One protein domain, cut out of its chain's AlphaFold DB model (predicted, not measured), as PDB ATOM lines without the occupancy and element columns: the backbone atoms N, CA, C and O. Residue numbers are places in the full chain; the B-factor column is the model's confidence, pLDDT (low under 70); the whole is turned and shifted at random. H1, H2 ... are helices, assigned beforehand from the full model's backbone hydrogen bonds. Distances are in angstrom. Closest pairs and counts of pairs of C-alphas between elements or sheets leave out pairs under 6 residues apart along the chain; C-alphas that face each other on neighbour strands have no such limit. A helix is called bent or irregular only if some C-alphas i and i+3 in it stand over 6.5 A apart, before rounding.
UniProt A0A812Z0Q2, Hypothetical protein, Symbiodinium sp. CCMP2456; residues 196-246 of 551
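Overview. This is residues 196 to 246 of the 551 residues of the protein "Hypothetical protein" of Symbiodinium sp. CCMP2456 (UniProt A0A812Z0Q2). This is a loose helical hairpin: a short, irregular helix, H1, leads into a wide loop, and the longer helix H2 folds back from it so that the later part of H2 packs on H1. The loop, residues 209 to 227, makes the turn of the hairpin, and its residues 214 to 220 stick out. The printed part has 51 residues, with two named helices in the order H1, H2 and no named strand; the class is all helix. The whole is loose, with a radius of gyration of the C-alphas of 12.9 A, and elongated, with spans of 33 by 21 by 19 A.

Arrangement. H1, residues 199 to 208, and H2, residues 228 to 245, form a helical hairpin. They touch, the closest C-alphas being those of Ala 207 and Val 239, 6.1 A apart. H2 touches H1 with residues 239 to 243 alone. The two run opposite ways at a steep tilt of 42 degrees, and their centres are 13.9 A apart. In H2 every O i to N i+4 pair is within hydrogen-bond range; in H1 3 of 6 such pairs are, beside 3 of 7 O i to N i+3 pairs.

Along the chain. H1 begins at C-alpha 199 (91.536, -80.574, 36.106) and measures 15.0 A from first to last C-alpha. It is irregular: C-alphas 204 and 207 are 7.6 A apart. H2 runs 25.4 A from C-alpha 228 (112.602, -72.988, 19.601) to C-alpha 245 (99.015, -75.342, 40.901).

Size, cuts and confidence. The two C-alphas farthest apart, those of Asp 219 and Ile 244, are 35.7 A apart. The link from H1 to H2, 19 residues, is long, and residues 214 to 220 in it stand free. The printed part has no cut. Its mean pLDDT is 87.9, and no printed residue is under 70.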
ATOM      1  N   ASP A 196      89.390 -76.973  27.937       84.31
ATOM      2  CA  ASP A 196      89.507 -78.075  26.963       84.31
ATOM      3  C   ASP A 196      89.825 -79.441  27.609       84.31
ATOM      4  O   ASP A 196      89.580 -80.489  27.017       84.31
ATOM      5  N   LEU A 197      90.360 -79.435  28.836       86.38
ATOM      6  CA  LEU A 197      90.608 -80.613  29.664       86.38
ATOM      7  C   LEU A 197      89.991 -80.418  31.054       86.38
ATOM      8  O   LEU A 197      89.910 -79.298  31.563       86.38
ATOM      9  N   THR A 198      89.608 -81.521  31.702       87.62
ATOM     10  CA  THR A 198      89.264 -81.500  33.133       87.62
ATOM     11  C   THR A 198      90.525 -81.303  33.978       87.62
ATOM     12  O   THR A 198      91.612 -81.723  33.574       87.62
ATOM     13  N   SER A 199      90.399 -80.744  35.184       83.06
ATOM     14  CA  SER A 199      91.536 -80.574  36.106       83.06
ATOM     15  C   SER A 199      92.237 -81.896  36.455       83.06
ATOM     16  O   SER A 199      93.444 -81.898  36.680       83.06
ATOM     17  N   TRP A 200      91.502 -83.016  36.451       84.69
ATOM     18  CA  TRP A 200      92.052 -84.365  36.622       84.69
ATOM     19  C   TRP A 200      92.907 -84.774  35.415       84.69
ATOM     20  O   TRP A 200      94.074 -85.134  35.561       84.69
ATOM     21  N   THR A 201      92.345 -84.666  34.206       87.81
ATOM     22  CA  THR A 201      93.036 -85.018  32.953       87.81
ATOM     23  C   THR A 201      94.268 -84.147  32.730       87.81
ATOM     24  O   THR A 201      95.310 -84.659  32.334       87.81
ATOM     25  N   LEU A 202      94.178 -82.848  33.030       88.00
ATOM     26  CA  LEU A 202      95.325 -81.949  33.006       88.00
ATOM     27  C   LEU A 202      96.370 -82.402  34.036       88.00
ATOM     28  O   LEU A 202      97.502 -82.685  33.654       88.00
ATOM     29  N   GLY A 203      95.981 -82.554  35.308       85.31
ATOM     30  CA  GLY A 203      96.871 -82.906  36.421       85.31
ATOM     31  C   GLY A 203      97.663 -84.208  36.236       85.31
ATOM     32  O   GLY A 203      98.837 -84.251  36.595       85.31
ATOM     33  N   GLY A 204      97.071 -85.241  35.626       85.62
ATOM     34  CA  GLY A 204      97.744 -86.524  35.367       85.62
ATOM     35  C   GLY A 204      98.679 -86.556  34.143       85.62
ATOM     36  O   GLY A 204      99.441 -87.517  33.973       85.62
ATOM     37  N   HIS A 205      98.624 -85.538  33.271       88.62
ATOM     38  CA  HIS A 205      99.300 -85.564  31.964       88.62
ATOM     39  C   HIS A 205     100.176 -84.344  31.649       88.62
ATOM     40  O   HIS A 205     101.103 -84.495  30.859       88.62
ATOM     41  N   PHE A 206      99.963 -83.175  32.267       89.81
ATOM     42  CA  PHE A 206     100.686 -81.938  31.920       89.81
ATOM     43  C   PHE A 206     102.219 -82.056  32.034       89.81
ATOM     44  O   PHE A 206     102.945 -81.466  31.241       89.81
ATOM     45  N   ALA A 207     102.719 -82.853  32.984       87.44
ATOM     46  CA  ALA A 207     104.151 -83.095  33.184       87.44
ATOM     47  C   ALA A 207     104.796 -83.968  32.082       87.44
ATOM     48  O   ALA A 207     106.004 -84.176  32.097       87.44
ATOM     49  N   LYS A 208     103.995 -84.488  31.143       88.56
ATOM     50  CA  LYS A 208     104.423 -85.266  29.968       88.56
ATOM     51  C   LYS A 208     104.305 -84.455  28.668       88.56
ATOM     52  O   LYS A 208     104.442 -85.023  27.592       88.56
ATOM     53  N   PHE A 209     103.988 -83.160  28.747       90.94
ATOM     54  CA  PHE A 209     103.877 -82.299  27.570       90.94
ATOM     55  C   PHE A 209     105.275 -81.881  27.095       90.94
ATOM     56  O   PHE A 209     106.003 -81.198  27.814       90.94
ATOM     57  N   CYS A 210     105.624 -82.278  25.875       89.25
ATOM     58  CA  CYS A 210     106.818 -81.862  25.142       89.25
ATOM     59  C   CYS A 210     106.464 -80.850  24.033       89.25
ATOM     60  O   CYS A 210     105.294 -80.570  23.764       89.25
ATOM     61  N   LEU A 211     107.494 -80.296  23.390       89.25
ATOM     62  CA  LEU A 211     107.369 -79.730  22.044       89.25
ATOM     63  C   LEU A 211     107.735 -80.817  21.022       89.25
ATOM     64  O   LEU A 211     108.484 -81.717  21.395       89.25
ATOM     65  N   PRO A 212     107.270 -80.720  19.762       88.69
ATOM     66  CA  PRO A 212     107.659 -81.663  18.723       88.69
ATOM     67  C   PRO A 212     109.175 -81.704  18.511       88.69
ATOM     68  O   PRO A 212     109.805 -80.646  18.379       88.69
ATOM     69  N   ASP A 213     109.730 -82.910  18.430       83.88
ATOM     70  CA  ASP A 213     111.144 -83.164  18.137       83.88
ATOM     71  C   ASP A 213     111.333 -83.737  16.722       83.88
ATOM     72  O   ASP A 213     110.450 -84.373  16.144       83.88
ATOM     73  N   ALA A 214     112.508 -83.503  16.132       81.88
ATOM     74  CA  ALA A 214     112.790 -83.888  14.744       81.88
ATOM     75  C   ALA A 214     112.749 -85.413  14.513       81.88
ATOM     76  O   ALA A 214     112.393 -85.866  13.425       81.88
ATOM     77  N   ASP A 215     113.063 -86.202  15.544       84.06
ATOM     78  CA  ASP A 215     113.062 -87.668  15.495       84.06
ATOM     79  C   ASP A 215     111.644 -88.281  15.510       84.06
ATOM     80  O   ASP A 215     111.487 -89.477  15.271       84.06
ATOM     81  N   GLU A 216     110.594 -87.479  15.739       87.19
ATOM     82  CA  GLU A 216     109.191 -87.930  15.710       87.19
ATOM     83  C   GLU A 216     108.626 -88.078  14.280       87.19
ATOM     84  O   GLU A 216     107.514 -88.575  14.099       87.19
ATOM     85  N   GLY A 217     109.397 -87.699  13.250       87.38
ATOM     86  CA  GLY A 217     109.069 -87.955  11.842       87.38
ATOM     87  C   GLY A 217     108.223 -86.883  11.146       87.38
ATOM     88  O   GLY A 217     107.592 -87.177  10.133       87.38
ATOM     89  N   PHE A 218     108.198 -85.653  11.663       88.12
ATOM     90  CA  PHE A 218     107.545 -84.510  11.013       88.12
ATOM     91  C   PHE A 218     108.350 -83.990   9.807       88.12
ATOM     92  O   PHE A 218     109.558 -83.789   9.918       88.12
ATOM     93  N   ASP A 219     107.679 -83.680   8.689       87.75
ATOM     94  CA  ASP A 219     108.327 -83.119   7.489       87.75
ATOM     95  C   ASP A 219     108.999 -81.753   7.741       87.75
ATOM     96  O   ASP A 219     110.056 -81.463   7.183       87.75
ATOM     97  N   GLU A 220     108.389 -80.897   8.573       87.38
ATOM     98  CA  GLU A 220     108.949 -79.601   8.976       87.38
ATOM     99  C   GLU A 220     108.331 -79.100  10.297       87.38
ATOM    100  O   GLU A 220     107.113 -79.137  10.475       87.38
ATOM    101  N   ILE A 221     109.154 -78.561  11.206       87.44
ATOM    102  CA  ILE A 221     108.712 -77.981  12.487       87.44
ATOM    103  C   ILE A 221     108.974 -76.466  12.476       87.44
ATOM    104  O   ILE A 221     110.121 -76.020  12.521       87.44
ATOM    105  N   ARG A 222     107.908 -75.651  12.421       85.38
ATOM    106  CA  ARG A 222     107.987 -74.177  12.337       85.38
ATOM    107  C   ARG A 222     107.545 -73.484  13.630       85.38
ATOM    108  O   ARG A 222     106.355 -73.413  13.930       85.38
ATOM    109  N   PHE A 223     108.484 -72.864  14.343       84.81
ATOM    110  CA  PHE A 223     108.190 -72.024  15.512       84.81
ATOM    111  C   PHE A 223     107.852 -70.582  15.083       84.81
ATOM    112  O   PHE A 223     108.711 -69.708  15.017       84.81
ATOM    113  N   ALA A 224     106.583 -70.338  14.740       81.81
ATOM    114  CA  ALA A 224     106.165 -69.133  14.011       81.81
ATOM    115  C   ALA A 224     106.215 -67.799  14.792       81.81
ATOM    116  O   ALA A 224     106.198 -66.744  14.165       81.81
ATOM    117  N   TRP A 225     106.221 -67.814  16.133       81.12
ATOM    118  CA  TRP A 225     106.153 -66.588  16.961       81.12
ATOM    119  C   TRP A 225     107.434 -66.300  17.763       81.12
ATOM    120  O   TRP A 225     107.658 -65.167  18.178       81.12
ATOM    121  N   ASN A 226     108.238 -67.322  18.068       83.88
ATOM    122  CA  ASN A 226     109.424 -67.243  18.929       83.88
ATOM    123  C   ASN A 226     110.428 -68.337  18.512       83.88
ATOM    124  O   ASN A 226     109.988 -69.365  18.006       83.88
ATOM    125  N   PRO A 227     111.743 -68.186  18.760       87.75
ATOM    126  CA  PRO A 227     112.713 -69.265  18.555       87.75
ATOM    127  C   PRO A 227     112.415 -70.508  19.412       87.75
ATOM    128  O   PRO A 227     111.900 -70.381  20.524       87.75
ATOM    129  N   GLN A 228     112.823 -71.693  18.936       87.88
ATOM    130  CA  GLN A 228     112.602 -72.988  19.601       87.88
ATOM    131  C   GLN A 228     112.977 -72.977  21.091       87.88
ATOM    132  O   GLN A 228     112.181 -73.406  21.923       87.88
ATOM    133  N   GLU A 229     114.144 -72.435  21.449       89.00
ATOM    134  CA  GLU A 229     114.597 -72.410  22.846       89.00
ATOM    135  C   GLU A 229     113.703 -71.541  23.740       89.00
ATOM    136  O   GLU A 229     113.412 -71.927  24.865       89.00
ATOM    137  N   VAL A 230     113.164 -70.428  23.227       89.12
ATOM    138  CA  VAL A 230     112.202 -69.583  23.962       89.12
ATOM    139  C   VAL A 230     110.864 -70.310  24.148       89.12
ATOM    140  O   VAL A 230     110.209 -70.148  25.178       89.12
ATOM    141  N   CYS A 231     110.464 -71.144  23.183       88.19
ATOM    142  CA  CYS A 231     109.302 -72.022  23.310       88.19
ATOM    143  C   CYS A 231     109.527 -73.135  24.350       88.19
ATOM    144  O   CYS A 231     108.629 -73.373  25.159       88.19
ATOM    145  N   LYS A 232     110.707 -73.778  24.371       89.56
ATOM    146  CA  LYS A 232     111.087 -74.781  25.389       89.56
ATOM    147  C   LYS A 232     111.055 -74.169  26.790       89.56
ATOM    148  O   LYS A 232     110.365 -74.684  27.665       89.56
ATOM    149  N   ASP A 233     111.714 -73.023  26.964       90.69
ATOM    150  CA  ASP A 233     111.733 -72.242  28.204       90.69
ATOM    151  C   ASP A 233     110.320 -71.905  28.698       90.69
ATOM    152  O   ASP A 233     110.023 -72.001  29.890       90.69
ATOM    153  N   TYR A 234     109.438 -71.491  27.782       90.00
ATOM    154  CA  TYR A 234     108.054 -71.157  28.101       90.00
ATOM    155  C   TYR A 234     107.251 -72.387  28.538       90.00
ATOM    156  O   TYR A 234     106.558 -72.317  29.554       90.00
ATOM    157  N   LEU A 235     107.369 -73.512  27.822       90.88
ATOM    158  CA  LEU A 235     106.693 -74.756  28.193       90.88
ATOM    159  C   LEU A 235     107.207 -75.288  29.536       90.88
ATOM    160  O   LEU A 235     106.398 -75.649  30.385       90.88
ATOM    161  N   HIS A 236     108.519 -75.261  29.779       91.19
ATOM    162  CA  HIS A 236     109.108 -75.677  31.055       91.19
ATOM    163  C   HIS A 236     108.600 -74.821  32.221       91.19
ATOM    164  O   HIS A 236     108.053 -75.352  33.185       91.19
ATOM    165  N   LYS A 237     108.634 -73.487  32.094       91.19
ATOM    166  CA  LYS A 237     108.086 -72.556  33.101       91.19
ATOM    167  C   LYS A 237     106.577 -72.740  33.309       91.19
ATOM    168  O   LYS A 237     106.090 -72.612  34.435       91.19
ATOM    169  N   TRP A 238     105.835 -73.083  32.256       92.81
ATOM    170  CA  TRP A 238     104.419 -73.445  32.343       92.81
ATOM    171  C   TRP A 238     104.216 -74.773  33.095       92.81
ATOM    172  O   TRP A 238     103.359 -74.825  33.979       92.81
ATOM    173  N   VAL A 239     105.026 -75.807  32.833       92.31
ATOM    174  CA  VAL A 239     104.995 -77.091  33.557       92.31
ATOM    175  C   VAL A 239     105.341 -76.885  35.032       92.31
ATOM    176  O   VAL A 239     104.564 -77.316  35.878       92.31
ATOM    177  N   LEU A 240     106.415 -76.163  35.369       91.06
ATOM    178  CA  LEU A 240     106.776 -75.841  36.760       91.06
ATOM    179  C   LEU A 240     105.623 -75.147  37.505       91.06
ATOM    180  O   LEU A 240     105.255 -75.546  38.611       91.06
ATOM    181  N   LYS A 241     104.980 -74.155  36.872       90.44
ATOM    182  CA  LYS A 241     103.803 -73.481  37.441       90.44
ATOM    183  C   LYS A 241     102.642 -74.455  37.686       90.44
ATOM    184  O   LYS A 241     101.973 -74.354  38.713       90.44
ATOM    185  N   HIS A 242     102.421 -75.430  36.805       91.00
ATOM    186  CA  HIS A 242     101.393 -76.459  36.998       91.00
ATOM    187  C   HIS A 242     101.819 -77.567  37.982       91.00
ATOM    188  O   HIS A 242     100.952 -78.112  38.660       91.00
ATOM    189  N   LYS A 243     103.116 -77.836  38.202       91.12
ATOM    190  CA  LYS A 243     103.586 -78.689  39.317       91.12
ATOM    191  C   LYS A 243     103.202 -78.110  40.682       91.12
ATOM    192  O   LYS A 243     102.906 -78.871  41.597       91.12
ATOM    193  N   ILE A 244     103.123 -76.784  40.797       90.69
ATOM    194  CA  ILE A 244     102.641 -76.087  41.999       90.69
ATOM    195  C   ILE A 244     101.101 -76.036  42.031       90.69
ATOM    196  O   ILE A 244     100.485 -76.410  43.032       90.69
ATOM    197  N   LEU A 245     100.462 -75.601  40.938       89.38
ATOM    198  CA  LEU A 245      99.015 -75.342  40.901       89.38
ATOM    199  C   LEU A 245      98.132 -76.592  40.728       89.38
ATOM    200  O   LEU A 245      96.952 -76.535  41.080       89.38
ATOM    201  N   CYS A 246      98.652 -77.719  40.235       89.38
ATOM    202  CA  CYS A 246      97.895 -78.965  40.075       89.38
ATOM    203  C   CYS A 246      98.189 -79.967  41.202       89.38
ATOM    204  O   CYS A 246      99.341 -80.330  41.478       89.38
TER     205      CYS A 246